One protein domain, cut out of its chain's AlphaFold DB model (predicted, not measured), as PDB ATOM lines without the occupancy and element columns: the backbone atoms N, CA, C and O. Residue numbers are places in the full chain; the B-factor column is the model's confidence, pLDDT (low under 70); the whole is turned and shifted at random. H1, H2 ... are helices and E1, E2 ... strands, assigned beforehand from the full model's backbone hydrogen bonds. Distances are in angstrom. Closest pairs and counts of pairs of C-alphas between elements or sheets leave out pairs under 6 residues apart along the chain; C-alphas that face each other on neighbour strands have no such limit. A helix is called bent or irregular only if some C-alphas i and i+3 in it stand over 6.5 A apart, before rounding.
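AT A GLANCE: This is residues 8 to 103 of the 103 residues of an uncharacterized protein of Rhizobium sp. BK327 (UniProt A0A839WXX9). One twisted sheet of six strands forms a wall with helices over one face and the other face bare. The bent helix H1 folds back on itself over that face, its two arms H1a and H1b side by side, and short H2 packs on the same face by E5. The printed part has 96 residues, with two named helices and six named strands in the order E1 E2 E3 H1 E4 E5 E6 H2. The sheet runs E3 E2 E1 E4 E5 E6, all antiparallel, and the class is mixed, helices and strands. The whole is compact, with a radius of gyration of the C-alphas of 12.3 A, and rounded, spanning 33 by 29 by 23 A.

IN THESE COORDINATES: Find C-alpha 8 at (-1.427, -15.527, -42.261); from there E1, residues 8 to 15, runs 21.9 A. E2 is residues 18 to 24, 19.7 A, and E3 is residues 30 to 34, 13.9 A. H1, residues 35 to 64, was assigned as one helix by its hydrogen bonds, but it is bent: C-alphas 46 and 49 are 9.4 A apart. Its arm H1a, residues 35 to 46, is 17.0 A long; H1b, residues 49 to 64, is 25.3 A long and irregular, with C-alphas 49 and 52 7.1 A apart. E4, residues 69 to 76, spans 22.8 A; E5, residues 79 to 87, spans 23.5 A and bends by 60 degrees at residue 82. E6 is residues 90 to 96, 18.6 A, and H2, residues 97 to 102, is 8.6 A, ending at C-alpha 102, (-18.153, -1.039, -50.453).

HOW THE PARTS SIT: Look first at E1 and E4, where N 10 and O 73 are 2.9 A apart, within hydrogen-bond range. E1 E2 E3 form a meander, each strand the antiparallel neighbour of the one before, with N 11 to O 22 at 2.9 A and N 23 to O 31 at 2.8 A, both within hydrogen-bond range. E4 E5 E6 form a second meander, with N 72 to O 84 at 2.9 A and N 85 to O 92 at 2.9 A. H1a, H1b and H2 are on the same face, giving two layers, helices on one face of a sheet. H1a is over E3 and E2 at a height over the sheet of 8.0 A, along the strands; its closest C-alphas to E2 are Thr 19 and Gly 35, 5.0 A. H1b, also at 8.0 A, is over E4, and only just not over E1, on which 2 of its C-alphas fall. The arms touch, closest at the C-alphas of Glu 40 and Lys 55, 5.2 A, with a shallow tilt of 17 degrees, opposite ways. H2 is over none of the strands; its closest C-alphas to E5 are Ile 80 and Arg 97, 5.6 A. Every O i to N i+4 pair is within hydrogen-bond range in H1a and H2, and 10 of 12 in H1b.

THE WHOLE: The two C-alphas farthest apart are those of Asn 49 and Gly 89, 35.8 A. The printed part has no cut, and its links between named elements are tight. Mean pLDDT of the printed part is 94.8, and no printed residue is under 70.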
ATOM      1  N   MET A   8      -0.588 -14.362 -42.461       95.75
ATOM      2  CA  MET A   8      -1.427 -15.527 -42.261       95.75
ATOM      3  C   MET A   8      -2.357 -15.681 -43.452       95.75
ATOM      4  O   MET A   8      -2.749 -14.692 -44.076       95.75
ATOM      5  N   GLU A   9      -2.754 -16.909 -43.731       97.62
ATOM      6  CA  GLU A   9      -3.773 -17.208 -44.728       97.62
ATOM      7  C   GLU A   9      -4.910 -17.959 -44.058       97.62
ATOM      8  O   GLU A   9      -4.670 -18.888 -43.291       97.62
ATOM      9  N   VAL A  10      -6.146 -17.560 -44.336       97.69
ATOM     10  CA  VAL A  10      -7.325 -18.318 -43.919       97.69
ATOM     11  C   VAL A  10      -7.994 -18.879 -45.155       97.69
ATOM     12  O   VAL A  10      -8.380 -18.125 -46.047       97.69
ATOM     13  N   PHE A  11      -8.155 -20.195 -45.177       97.69
ATOM     14  CA  PHE A  11      -9.076 -20.888 -46.062       97.69
ATOM     15  C   PHE A  11     -10.331 -21.253 -45.269       97.69
ATOM     16  O   PHE A  11     -10.235 -21.742 -44.145       97.69
ATOM     17  N   ALA A  12     -11.505 -21.007 -45.831       96.50
ATOM     18  CA  ALA A  12     -12.778 -21.388 -45.243       96.50
ATOM     19  C   ALA A  12     -13.599 -22.182 -46.254       96.50
ATOM     20  O   ALA A  12     -13.610 -21.848 -47.439       96.50
ATOM     21  N   SER A  13     -14.300 -23.205 -45.780       94.50
ATOM     22  CA  SER A  13     -15.201 -24.006 -46.605       94.50
ATOM     23  C   SER A  13     -16.411 -24.434 -45.789       94.50
ATOM     24  O   SER A  13     -16.287 -24.795 -44.616       94.50
ATOM     25  N   PHE A  14     -17.586 -24.378 -46.410       91.50
ATOM     26  CA  PHE A  14     -18.818 -24.879 -45.819       91.50
ATOM     27  C   PHE A  14     -18.869 -26.413 -45.897       91.50
ATOM     28  O   PHE A  14     -18.876 -26.994 -46.984       91.50
ATOM     29  N   VAL A  15     -18.928 -27.074 -44.741       88.94
ATOM     30  CA  VAL A  15     -18.912 -28.533 -44.598       88.94
ATOM     31  C   VAL A  15     -20.192 -28.977 -43.889       88.94
ATOM     32  O   VAL A  15     -20.353 -28.773 -42.693       88.94
ATOM     33  N   PHE A  16     -21.090 -29.622 -44.640       85.38
ATOM     34  CA  PHE A  16     -22.432 -30.045 -44.206       85.38
ATOM     35  C   PHE A  16     -23.322 -28.901 -43.706       85.38
ATOM     36  O   PHE A  16     -24.145 -28.407 -44.474       85.38
ATOM     37  N   ASP A  17     -23.195 -28.522 -42.439       86.94
ATOM     38  CA  ASP A  17     -24.020 -27.541 -41.736       86.94
ATOM     39  C   ASP A  17     -23.210 -26.406 -41.091       86.94
ATOM     40  O   ASP A  17     -23.804 -25.441 -40.608       86.94
ATOM     41  N   GLU A  18     -21.876 -26.474 -41.120       89.25
ATOM     42  CA  GLU A  18     -21.003 -25.482 -40.490       89.25
ATOM     43  C   GLU A  18     -19.792 -25.132 -41.369       89.25
ATOM     44  O   GLU A  18     -19.360 -25.899 -42.229       89.25
ATOM     45  N   THR A  19     -19.220 -23.944 -41.163       94.62
ATOM     46  CA  THR A  19     -17.992 -23.521 -41.850       94.62
ATOM     47  C   THR A  19     -16.758 -23.987 -41.079       94.62
ATOM     48  O   THR A  19     -16.622 -23.692 -39.892       94.62
ATOM     49  N   LEU A  20     -15.823 -24.653 -41.756       96.12
ATOM     50  CA  LEU A  20     -14.494 -24.957 -41.226       96.12
ATOM     51  C   LEU A  20     -13.489 -23.918 -41.719       96.12
ATOM     52  O   LEU A  20     -13.385 -23.671 -42.921       96.12
ATOM     53  N   HIS A  21     -12.731 -23.337 -40.793       97.25
ATOM     54  CA  HIS A  21     -11.652 -22.403 -41.087       97.25
ATOM     55  C   HIS A  21     -10.294 -23.054 -40.822       97.25
ATOM     56  O   HIS A  21     -10.038 -23.514 -39.712       97.25
ATOM     57  N   PHE A  22      -9.413 -23.017 -41.817       97.44
ATOM     58  CA  PHE A  22      -8.010 -23.404 -41.730       97.44
ATOM     59  C   PHE A  22      -7.138 -22.154 -41.784       97.44
ATOM     60  O   PHE A  22      -7.168 -21.416 -42.768       97.44
ATOM     61  N   LEU A  23      -6.362 -21.920 -40.732       97.81
ATOM     62  CA  LEU A  23      -5.422 -20.815 -40.612       97.81
ATOM     63  C   LEU A  23      -3.999 -21.337 -40.813       97.81
ATOM     64  O   LEU A  23      -3.533 -22.160 -40.032       97.81
ATOM     65  N   THR A  24      -3.299 -20.820 -41.813       97.62
ATOM     66  CA  THR A  24      -1.864 -21.041 -42.024       97.62
ATOM     67  C   THR A  24      -1.092 -19.862 -41.449       97.62
ATOM     68  O   THR A  24      -1.347 -18.712 -41.813       97.62
ATOM     69  N   LEU A  25      -0.160 -20.139 -40.539       96.12
ATOM     70  CA  LEU A  25       0.676 -19.141 -39.875       96.12
ATOM     71  C   LEU A  25       1.941 -18.822 -40.694       96.12
ATOM     72  O   LEU A  25       2.318 -19.596 -41.575       96.12
ATOM     73  N   PRO A  26       2.657 -17.716 -40.394       93.25
ATOM     74  CA  PRO A  26       3.858 -17.331 -41.140       93.25
ATOM     75  C   PRO A  26       4.999 -18.360 -41.102       93.25
ATOM     76  O   PRO A  26       5.886 -18.323 -41.953       93.25
ATOM     77  N   ASP A  27       5.005 -19.245 -40.103       92.44
ATOM     78  CA  ASP A  27       5.972 -20.337 -39.959       92.44
ATOM     79  C   ASP A  27       5.543 -21.630 -40.683       92.44
ATOM     80  O   ASP A  27       6.265 -22.627 -40.644       92.44
ATOM     81  N   GLY A  28       4.389 -21.609 -41.360       92.56
ATOM     82  CA  GLY A  28       3.803 -22.746 -42.066       92.56
ATOM     83  C   GLY A  28       3.042 -23.723 -41.171       92.56
ATOM     84  O   GLY A  28       2.558 -24.732 -41.673       92.56
ATOM     85  N   SER A  29       2.932 -23.466 -39.864       95.38
ATOM     86  CA  SER A  29       2.053 -24.253 -39.000       95.38
ATOM     87  C   SER A  29       0.581 -23.906 -39.242       95.38
ATOM     88  O   SER A  29       0.255 -22.864 -39.820       95.38
ATOM     89  N   HIS A  30      -0.310 -24.800 -38.813       95.69
ATOM     90  CA  HIS A  30      -1.743 -24.660 -39.039       95.69
ATOM     91  C   HIS A  30      -2.532 -24.743 -37.735       95.69
ATOM     92  O   HIS A  30      -2.221 -25.555 -36.865       95.69
ATOM     93  N   ASP A  31      -3.586 -23.939 -37.657       97.56
ATOM     94  CA  ASP A  31      -4.666 -24.068 -36.686       97.56
ATOM     95  C   ASP A  31      -5.994 -24.180 -37.438       97.56
ATOM     96  O   ASP A  31      -6.151 -23.652 -38.539       97.56
ATOM     97  N   GLU A  32      -6.981 -24.821 -36.822       97.50
ATOM     98  CA  GLU A  32      -8.320 -24.944 -37.389       97.50
ATOM     99  C   GLU A  32      -9.394 -24.626 -36.353       97.50
ATOM    100  O   GLU A  32      -9.202 -24.809 -35.146       97.50
ATOM    101  N   ALA A  33     -10.528 -24.116 -36.825       97.38
ATOM    102  CA  ALA A  33     -11.676 -23.870 -35.973       97.38
ATOM    103  C   ALA A  33     -12.992 -23.892 -36.753       97.38
ATOM    104  O   ALA A  33     -13.061 -23.482 -37.912       97.38
ATOM    105  N   TRP A  34     -14.041 -24.329 -36.065       96.44
ATOM    106  CA  TRP A  34     -15.402 -24.387 -36.582       96.44
ATOM    107  C   TRP A  34     -16.169 -23.099 -36.290       96.44
ATOM    108  O   TRP A  34     -16.102 -22.554 -35.180       96.44
ATOM    109  N   GLY A  35     -16.881 -22.630 -37.310       94.75
ATOM    110  CA  GLY A  35     -17.811 -21.516 -37.252       94.75
ATOM    111  C   GLY A  35     -17.175 -20.163 -36.932       94.75
ATOM    112  O   GLY A  35     -15.984 -20.020 -36.627       94.75
ATOM    113  N   VAL A  36     -18.029 -19.137 -36.937       95.19
ATOM    114  CA  VAL A  36     -17.629 -17.746 -36.691       95.19
ATOM    115  C   VAL A  36     -16.961 -17.556 -35.323       95.19
ATOM    116  O   VAL A  36     -15.955 -16.861 -35.199       95.19
ATOM    117  N   VAL A  37     -17.453 -18.233 -34.279       96.44
ATOM    118  CA  VAL A  37     -16.872 -18.144 -32.928       96.44
ATOM    119  C   VAL A  37     -15.480 -18.777 -32.882       96.44
ATOM    120  O   VAL A  37     -14.602 -18.286 -32.169       96.44
ATOM    121  N   GLY A  38     -15.265 -19.860 -33.630       97.38
ATOM    122  CA  GLY A  38     -13.979 -20.532 -33.715       97.38
ATOM    123  C   GLY A  38     -12.916 -19.648 -34.355       97.38
ATOM    124  O   GLY A  38     -11.874 -19.402 -33.742       97.38
ATOM    125  N   ILE A  39     -13.197 -19.104 -35.542       97.44
ATOM    126  CA  ILE A  39     -12.246 -18.222 -36.230       97.44
ATOM    127  C   ILE A  39     -11.981 -16.941 -35.437       97.44
ATOM    128  O   ILE A  39     -10.840 -16.493 -35.364       97.44
ATOM    129  N   GLU A  40     -12.976 -16.388 -34.740       97.56
ATOM    130  CA  GLU A  40     -12.754 -15.247 -33.851       97.56
ATOM    131  C   GLU A  40     -11.747 -15.537 -32.731       97.56
ATOM    132  O   GLU A  40     -10.929 -14.674 -32.407       97.56
ATOM    133  N   ARG A  41     -11.788 -16.741 -32.147       98.06
ATOM    134  CA  ARG A  41     -10.817 -17.162 -31.127       98.06
ATOM    135  C   ARG A  41      -9.423 -17.334 -31.716       98.06
ATOM    136  O   ARG A  41      -8.456 -16.983 -31.046       98.06
ATOM    137  N   LEU A  42      -9.310 -17.829 -32.950       97.38
ATOM    138  CA  LEU A  42      -8.024 -17.889 -33.651       97.38
ATOM    139  C   LEU A  42      -7.472 -16.486 -33.922       97.38
ATOM    140  O   LEU A  42      -6.292 -16.243 -33.689       97.38
ATOM    141  N   MET A  43      -8.322 -15.546 -34.343       97.25
ATOM    142  CA  MET A  43      -7.911 -14.154 -34.536       97.25
ATOM    143  C   MET A  43      -7.420 -13.537 -33.227       97.25
ATOM    144  O   MET A  43      -6.365 -12.920 -33.206       97.25
ATOM    145  N   GLU A  44      -8.128 -13.750 -32.119       96.94
ATOM    146  CA  GLU A  44      -7.695 -13.274 -30.801       96.94
ATOM    147  C   GLU A  44      -6.373 -13.918 -30.350       96.94
ATOM    148  O   GLU A  44      -5.486 -13.225 -29.857       96.94
ATOM    149  N   LYS A  45      -6.209 -15.231 -30.567       96.31
ATOM    150  CA  LYS A  45      -4.990 -15.983 -30.228       96.31
ATOM    151  C   LYS A  45      -3.754 -15.437 -30.950       96.31
ATOM    152  O   LYS A  45      -2.700 -15.341 -30.328       96.31
ATOM    153  N   HIS A  46      -3.881 -15.101 -32.235       95.12
ATOM    154  CA  HIS A  46      -2.735 -14.779 -33.098       95.12
ATOM    155  C   HIS A  46      -2.519 -13.286 -33.350       95.12
ATOM    156  O   HIS A  46      -1.396 -12.880 -33.629       95.12
ATOM    157  N   LEU A  47      -3.562 -12.459 -33.232       94.31
ATOM    158  CA  LEU A  47      -3.483 -11.001 -33.414       94.31
ATOM    159  C   LEU A  47      -3.622 -10.219 -32.099       94.31
ATOM    160  O   LEU A  47      -3.360  -9.018 -32.072       94.31
ATOM    161  N   GLY A  48      -4.049 -10.859 -31.005       93.69
ATOM    162  CA  GLY A  48      -4.242 -10.196 -29.717       93.69
ATOM    163  C   GLY A  48      -5.206  -9.008 -29.809       93.69
ATOM    164  O   GLY A  48      -6.319  -9.129 -30.321       93.69
ATOM    165  N   ASN A  49      -4.765  -7.840 -29.331       92.62
ATOM    166  CA  ASN A  49      -5.579  -6.619 -29.295       92.62
ATOM    167  C   ASN A  49      -5.958  -6.086 -30.688       92.62
ATOM    168  O   ASN A  49      -6.944  -5.357 -30.807       92.62
ATOM    169  N   ASP A  50      -5.230  -6.472 -31.739       94.12
ATOM    170  CA  ASP A  50      -5.478  -6.002 -33.105       94.12
ATOM    171  C   ASP A  50      -6.507  -6.873 -33.856       94.12
ATOM    172  O   ASP A  50      -6.905  -6.572 -34.982       94.12
ATOM    173  N   ALA A  51      -7.026  -7.930 -33.218       95.81
ATOM    174  CA  ALA A  51      -7.968  -8.876 -33.819       95.81
ATOM    175  C   ALA A  51      -9.324  -8.266 -34.227       95.81
ATOM    176  O   ALA A  51     -10.085  -8.893 -34.966       95.81
ATOM    177  N   GLY A  52      -9.668  -7.068 -33.742       96.69
ATOM    178  CA  GLY A  52     -11.006  -6.482 -33.890       96.69
ATOM    179  C   GLY A  52     -11.486  -6.377 -35.342       96.69
ATOM    180  O   GLY A  52     -12.636  -6.713 -35.638       96.69
ATOM    181  N   VAL A  53     -10.596  -5.978 -36.254       95.81
ATOM    182  CA  VAL A  53     -10.899  -5.872 -37.690       95.81
ATOM    183  C   VAL A  53     -11.185  -7.242 -38.297       95.81
ATOM    184  O   VAL A  53     -12.211  -7.415 -38.959       95.81
ATOM    185  N   ALA A  54     -10.316  -8.222 -38.046       96.69
ATOM    186  CA  ALA A  54     -10.463  -9.566 -38.588       96.69
ATOM    187  C   ALA A  54     -11.734 -10.249 -38.056       96.69
ATOM    188  O   ALA A  54     -12.518 -10.794 -38.829       96.69
ATOM    189  N   LYS A  55     -12.012 -10.126 -36.750       97.44
ATOM    190  CA  LYS A  55     -13.243 -10.642 -36.128       97.44
ATOM    191  C   LYS A  55     -14.498 -10.048 -36.768       97.44
ATOM    192  O   LYS A  55     -15.445 -10.775 -37.060       97.44
ATOM    193  N   HIS A  56     -14.519  -8.734 -36.996       97.31
ATOM    194  CA  HIS A  56     -15.648  -8.084 -37.664       97.31
ATOM    195  C   HIS A  56     -15.817  -8.568 -39.110       97.31
ATOM    196  O   HIS A  56     -16.941  -8.839 -39.529       97.31
ATOM    197  N   PHE A  57     -14.714  -8.724 -39.845       97.50
ATOM    198  CA  PHE A  57     -14.724  -9.249 -41.207       97.50
ATOM    199  C   PHE A  57     -15.341 -10.654 -41.281       97.50
ATOM    200  O   PHE A  57     -16.319 -10.835 -42.002       97.50
ATOM    201  N   PHE A  58     -14.857 -11.618 -40.488       96.69
ATOM    202  CA  PHE A  58     -15.388 -12.988 -40.521       96.69
ATOM    203  C   PHE A  58     -16.859 -13.062 -40.100       96.69
ATOM    204  O   PHE A  58     -17.636 -13.761 -40.743       96.69
ATOM    205  N   ARG A  59     -17.280 -12.275 -39.099       95.81
ATOM    206  CA  ARG A  59     -18.707 -12.134 -38.755       95.81
ATOM    207  C   ARG A  59     -19.542 -11.628 -39.920       95.81
ATOM    208  O   ARG A  59     -20.671 -12.071 -40.103       95.81
ATOM    209  N   ARG A  60     -19.024 -10.661 -40.678       95.88
ATOM    210  CA  ARG A  60     -19.757 -10.100 -41.809       95.88
ATOM    211  C   ARG A  60     -19.863 -11.100 -42.958       95.88
ATOM    212  O   ARG A  60     -20.933 -11.189 -43.548       95.88
ATOM    213  N   VAL A  61     -18.799 -11.849 -43.243       94.75
ATOM    214  CA  VAL A  61     -18.822 -12.933 -44.237       94.75
ATOM    215  C   VAL A  61     -19.863 -13.985 -43.853       94.75
ATOM    216  O   VAL A  61     -20.734 -14.275 -44.661       94.75
ATOM    217  N   ASP A  62     -19.851 -14.464 -42.608       92.69
ATOM    218  CA  ASP A  62     -20.809 -15.459 -42.100       92.69
ATOM    219  C   ASP A  62     -22.277 -15.004 -42.250       92.69
ATOM    220  O   ASP A  62     -23.149 -15.768 -42.652       92.69
ATOM    221  N   GLN A  63     -22.549 -13.712 -42.028       93.06
ATOM    222  CA  GLN A  63     -23.881 -13.125 -42.224       93.06
ATOM    223  C   GLN A  63     -24.306 -13.008 -43.692       93.06
ATOM    224  O   GLN A  63     -25.498 -13.079 -43.990       93.06
ATOM    225  N   LEU A  64     -23.360 -12.729 -44.592       92.69
ATOM    226  CA  LEU A  64     -23.632 -12.525 -46.018       92.69
ATOM    227  C   LEU A  64     -23.716 -13.849 -46.781       92.69
ATOM    228  O   LEU A  64     -24.485 -13.957 -47.734       92.69
ATOM    229  N   PHE A  65     -22.956 -14.848 -46.340       89.88
ATOM    230  CA  PHE A  65     -22.801 -16.140 -46.996       89.88
ATOM    231  C   PHE A  65     -23.104 -17.271 -46.001       89.88
ATOM    232  O   PHE A  65     -22.202 -17.991 -45.588       89.88
ATOM    233  N   PRO A  66     -24.372 -17.452 -45.593       79.50
ATOM    234  CA  PRO A  66     -24.722 -18.413 -44.546       79.50
ATOM    235  C   PRO A  66     -24.529 -19.887 -44.946       79.50
ATOM    236  O   PRO A  66     -24.556 -20.753 -44.078       79.50
ATOM    237  N   ALA A  67     -24.368 -20.201 -46.238       82.62
ATOM    238  CA  ALA A  67     -24.077 -21.554 -46.712       82.62
ATOM    239  C   ALA A  67     -23.427 -21.544 -48.104       82.62
ATOM    240  O   ALA A  67     -23.626 -20.611 -48.882       82.62
ATOM    241  N   GLY A  68     -22.711 -22.625 -48.431       85.00
ATOM    242  CA  GLY A  68     -22.317 -22.935 -49.811       85.00
ATOM    243  C   GLY A  68     -21.216 -22.052 -50.399       85.00
ATOM    244  O   GLY A  68     -21.207 -21.831 -51.611       85.00
ATOM    245  N   TYR A  69     -20.299 -21.556 -49.563       93.69
ATOM    246  CA  TYR A  69     -19.158 -20.767 -50.015       93.69
ATOM    247  C   TYR A  69     -17.816 -21.406 -49.656       93.69
ATOM    248  O   TYR A  69     -17.677 -22.139 -48.673       93.69
ATOM    249  N   GLU A  70     -16.816 -21.066 -50.457       96.44
ATOM    250  CA  GLU A  70     -15.405 -21.208 -50.124       96.44
ATOM    251  C   GLU A  70     -14.776 -19.822 -50.082       96.44
ATOM    252  O   GLU A  70     -15.143 -18.943 -50.863       96.44
ATOM    253  N   MET A  71     -13.824 -19.602 -49.184       97.50
ATOM    254  CA  MET A  71     -13.127 -18.327 -49.084       97.50
ATOM    255  C   MET A  71     -11.638 -18.533 -48.860       97.50
ATOM    256  O   MET A  71     -11.227 -19.397 -48.094       97.50
ATOM    257  N   THR A  72     -10.831 -17.677 -49.478       98.06
ATOM    258  CA  THR A  72      -9.427 -17.469 -49.110       98.06
ATOM    259  C   THR A  72      -9.203 -16.008 -48.756       98.06
ATOM    260  O   THR A  72      -9.812 -15.119 -49.354       98.06
ATOM    261  N   VAL A  73      -8.360 -15.751 -47.761       97.81
ATOM    262  CA  VAL A  73      -8.010 -14.392 -47.345       97.81
ATOM    263  C   VAL A  73      -6.607 -14.343 -46.759       97.81
ATOM    264  O   VAL A  73      -6.204 -15.230 -46.009       97.81
ATOM    265  N   THR A  74      -5.866 -13.283 -47.076       97.88
ATOM    266  CA  THR A  74      -4.560 -12.993 -46.480       97.88
ATOM    267  C   THR A  74      -4.719 -11.974 -45.356       97.88
ATOM    268  O   THR A  74      -5.348 -10.931 -45.535       97.88
ATOM    269  N   ILE A  75      -4.084 -12.230 -44.216       96.69
ATOM    270  CA  ILE A  75      -3.985 -11.285 -43.103       96.69
ATOM    271  C   ILE A  75      -2.533 -10.832 -42.972       96.69
ATOM    272  O   ILE A  75      -1.634 -11.653 -42.782       96.69
ATOM    273  N   ARG A  76      -2.300  -9.521 -43.058       94.38
ATOM    274  CA  ARG A  76      -0.978  -8.898 -42.904       94.38
ATOM    275  C   ARG A  76      -1.116  -7.631 -42.071       94.38
ATOM    276  O   ARG A  76      -1.991  -6.821 -42.356       94.38
ATOM    277  N   ASP A  77      -0.262  -7.476 -41.062       91.25
ATOM    278  CA  ASP A  77      -0.287  -6.331 -40.136       91.25
ATOM    279  C   ASP A  77      -1.683  -6.105 -39.518       91.25
ATOM    280  O   ASP A  77      -2.184  -4.986 -39.460       91.25
ATOM    281  N   ALA A  78      -2.338  -7.207 -39.123       91.56
ATOM    282  CA  ALA A  78      -3.711  -7.258 -38.604       91.56
ATOM    283  C   ALA A  78      -4.812  -6.701 -39.536       91.56
ATOM    284  O   ALA A  78      -5.955  -6.520 -39.110       91.56
ATOM    285  N   ASP A  79      -4.504  -6.490 -40.818       95.38
ATOM    286  CA  ASP A  79      -5.462  -6.073 -41.840       95.38
ATOM    287  C   ASP A  79      -5.664  -7.159 -42.914       95.38
ATOM    288  O   ASP A  79      -4.892  -8.113 -43.029       95.38
ATOM    289  N   ILE A  80      -6.744  -7.022 -43.679       97.06
ATOM    290  CA  ILE A  80      -7.337  -8.051 -44.535       97.06
ATOM    291  C   ILE A  80      -7.123  -7.710 -46.016       97.06
ATOM    292  O   ILE A  80      -7.586  -6.673 -46.509       97.06
ATOM    293  N   TYR A  81      -6.487  -8.628 -46.743       97.31
ATOM    294  CA  TYR A  81      -6.100  -8.499 -48.149       97.31
ATOM    295  C   TYR A  81      -6.441  -9.755 -48.950       97.31
ATOM    296  O   TYR A  81      -6.642 -10.824 -48.381       97.31
ATOM    297  N   HIS A  82      -6.457  -9.618 -50.280       97.19
ATOM    298  CA  HIS A  82      -6.613 -10.734 -51.227       97.19
ATOM    299  C   HIS A  82      -7.766 -11.678 -50.858       97.19
ATOM    300  O   HIS A  82      -7.579 -12.876 -50.673       97.19
ATOM    301  N   ILE A  83      -8.960 -11.114 -50.709       98.19
ATOM    302  CA  ILE A  83     -10.156 -11.885 -50.387       98.19
ATOM    303  C   ILE A  83     -10.653 -12.500 -51.693       98.19
ATOM    304  O   ILE A  83     -10.929 -11.766 -52.642       98.19
ATOM    305  N   ALA A  84     -10.799 -13.817 -51.751       98.19
ATOM    306  CA  ALA A  84     -11.522 -14.484 -52.826       98.19
ATOM    307  C   ALA A  84     -12.634 -15.332 -52.220       98.19
ATOM    308  O   ALA A  84     -12.355 -16.161 -51.357       98.19
ATOM    309  N   ILE A  85     -13.872 -15.114 -52.657       97.06
ATOM    310  CA  ILE A  85     -15.054 -15.851 -52.199       97.06
ATOM    311  C   ILE A  85     -15.676 -16.531 -53.410       97.06
ATOM    312  O   ILE A  85     -15.944 -15.878 -54.416       97.06
ATOM    313  N   THR A  86     -15.894 -17.837 -53.315       96.19
ATOM    314  CA  THR A  86     -16.523 -18.646 -54.354       96.19
ATOM    315  C   THR A  86     -17.877 -19.137 -53.872       96.19
ATOM    316  O   THR A  86     -17.942 -19.870 -52.892       96.19
ATOM    317  N   CYS A  87     -18.937 -18.781 -54.597       92.69
ATOM    318  CA  CYS A  87     -20.307 -19.241 -54.367       92.69
ATOM    319  C   CYS A  87     -20.852 -19.830 -55.672       92.69
ATOM    320  O   CYS A  87     -20.734 -19.200 -56.725       92.69
ATOM    321  N   ASP A  88     -21.422 -21.038 -55.633       90.38
ATOM    322  CA  ASP A  88     -21.984 -21.722 -56.813       90.38
ATOM    323  C   ASP A  88     -21.038 -21.740 -58.036       90.38
ATOM    324  O   ASP A  88     -21.441 -21.531 -59.185       90.38
ATOM    325  N   GLY A  89     -19.739 -21.944 -57.787       90.56
ATOM    326  CA  GLY A  89     -18.698 -21.984 -58.820       90.56
ATOM    327  C   GLY A  89     -18.309 -20.624 -59.414       90.56
ATOM    328  O   GLY A  89     -17.513 -20.581 -60.352       90.56
ATOM    329  N   LYS A  90     -18.842 -19.514 -58.894       94.56
ATOM    330  CA  LYS A  90     -18.448 -18.152 -59.271       94.56
ATOM    331  C   LYS A  90     -17.578 -17.543 -58.188       94.56
ATOM    332  O   LYS A  90     -17.989 -17.491 -57.035       94.56
ATOM    333  N   THR A  91     -16.409 -17.050 -58.581       96.44
ATOM    334  CA  THR A  91     -15.452 -16.428 -57.665       96.44
ATOM    335  C   THR A  91     -15.452 -14.916 -57.821       96.44
ATOM    336  O   THR A  91     -15.223 -14.395 -58.914       96.44
ATOM    337  N   GLU A  92     -15.646 -14.217 -56.712       96.44
ATOM    338  CA  GLU A  92     -15.448 -12.778 -56.589       96.44
ATOM    339  C   GLU A  92     -14.142 -12.504 -55.846       96.44
ATOM    340  O   GLU A  92     -13.814 -13.185 -54.872       96.44
ATOM    341  N   VAL A  93     -13.376 -11.517 -56.316       97.44
ATOM    342  CA  VAL A  93     -12.054 -11.191 -55.767       97.44
ATOM    343  C   VAL A  93     -12.002  -9.728 -55.357       97.44
ATOM    344  O   VAL A  93     -12.200  -8.829 -56.175       97.44
ATOM    345  N   TYR A  94     -11.635  -9.494 -54.102       97.19
ATOM    346  CA  TYR A  94     -11.494  -8.177 -53.500       97.19
ATOM    347  C   TYR A  94     -10.049  -7.962 -53.054       97.19
ATOM    348  O   TYR A  94      -9.443  -8.787 -52.369       97.19
ATOM    349  N   ARG A  95      -9.468  -6.816 -53.424       95.56
ATOM    350  CA  ARG A  95      -8.061  -6.516 -53.100       95.56
ATOM    351  C   ARG A  95      -7.819  -6.351 -51.599       95.56
ATOM    352  O   ARG A  95      -6.721  -6.637 -51.131       95.56
ATOM    353  N   ASN A  96      -8.819  -5.869 -50.865       96.06
ATOM    354  CA  ASN A  96      -8.779  -5.645 -49.424       96.06
ATOM    355  C   ASN A  96     -10.204  -5.540 -48.858       96.06
ATOM    356  O   ASN A  96     -11.176  -5.456 -49.615       96.06
ATOM    357  N   ARG A  97     -10.318  -5.495 -47.525       95.25
ATOM    358  CA  ARG A  97     -11.619  -5.358 -46.848       95.25
ATOM    359  C   ARG A  97     -12.395  -4.093 -47.208       95.25
ATOM    360  O   ARG A  97     -13.615  -4.116 -47.137       95.25
ATOM    361  N   PHE A  98     -11.722  -2.999 -47.566       95.56
ATOM    362  CA  PHE A  98     -12.405  -1.752 -47.916       95.56
ATOM    363  C   PHE A  98     -13.239  -1.947 -49.184       95.56
ATOM    364  O   PHE A  98     -14.438  -1.705 -49.161       95.56
ATOM    365  N   VAL A  99     -12.635  -2.511 -50.236       95.56
ATOM    366  CA  VAL A  99     -13.356  -2.839 -51.477       95.56
ATOM    367  C   VAL A  99     -14.475  -3.853 -51.214       95.56
ATOM    368  O   VAL A  99     -15.558  -3.707 -51.765       95.56
ATOM    369  N   PHE A 100     -14.239  -4.846 -50.350       95.88
ATOM    370  CA  PHE A 100     -15.267  -5.821 -49.968       95.88
ATOM    371  C   PHE A 100     -16.482  -5.176 -49.284       95.88
ATOM    372  O   PHE A 100     -17.608  -5.520 -49.610       95.88
ATOM    373  N   PHE A 101     -16.280  -4.238 -48.352       93.88
ATOM    374  CA  PHE A 101     -17.394  -3.594 -47.645       93.88
ATOM    375  C   PHE A 101     -18.138  -2.537 -48.476       93.88
ATOM    376  O   PHE A 101     -19.256  -2.180 -48.110       93.88
ATOM    377  N   GLU A 102     -17.528  -2.014 -49.543       93.44
ATOM    378  CA  GLU A 102     -18.153  -1.039 -50.453       93.44
ATOM    379  C   GLU A 102     -18.875  -1.667 -51.657       93.44
ATOM    380  O   GLU A 102     -19.545  -0.939 -52.392       93.44
ATOM    381  N   SER A 103     -18.730  -2.979 -51.873       86.06
ATOM    382  CA  SER A 103     -19.382  -3.718 -52.969       86.06
ATOM    383  C   SER A 103     -20.758  -4.241 -52.560       86.06
ATOM    384  O   SER A 103     -21.660  -4.215 -53.428       86.06
TER     385      SER A 103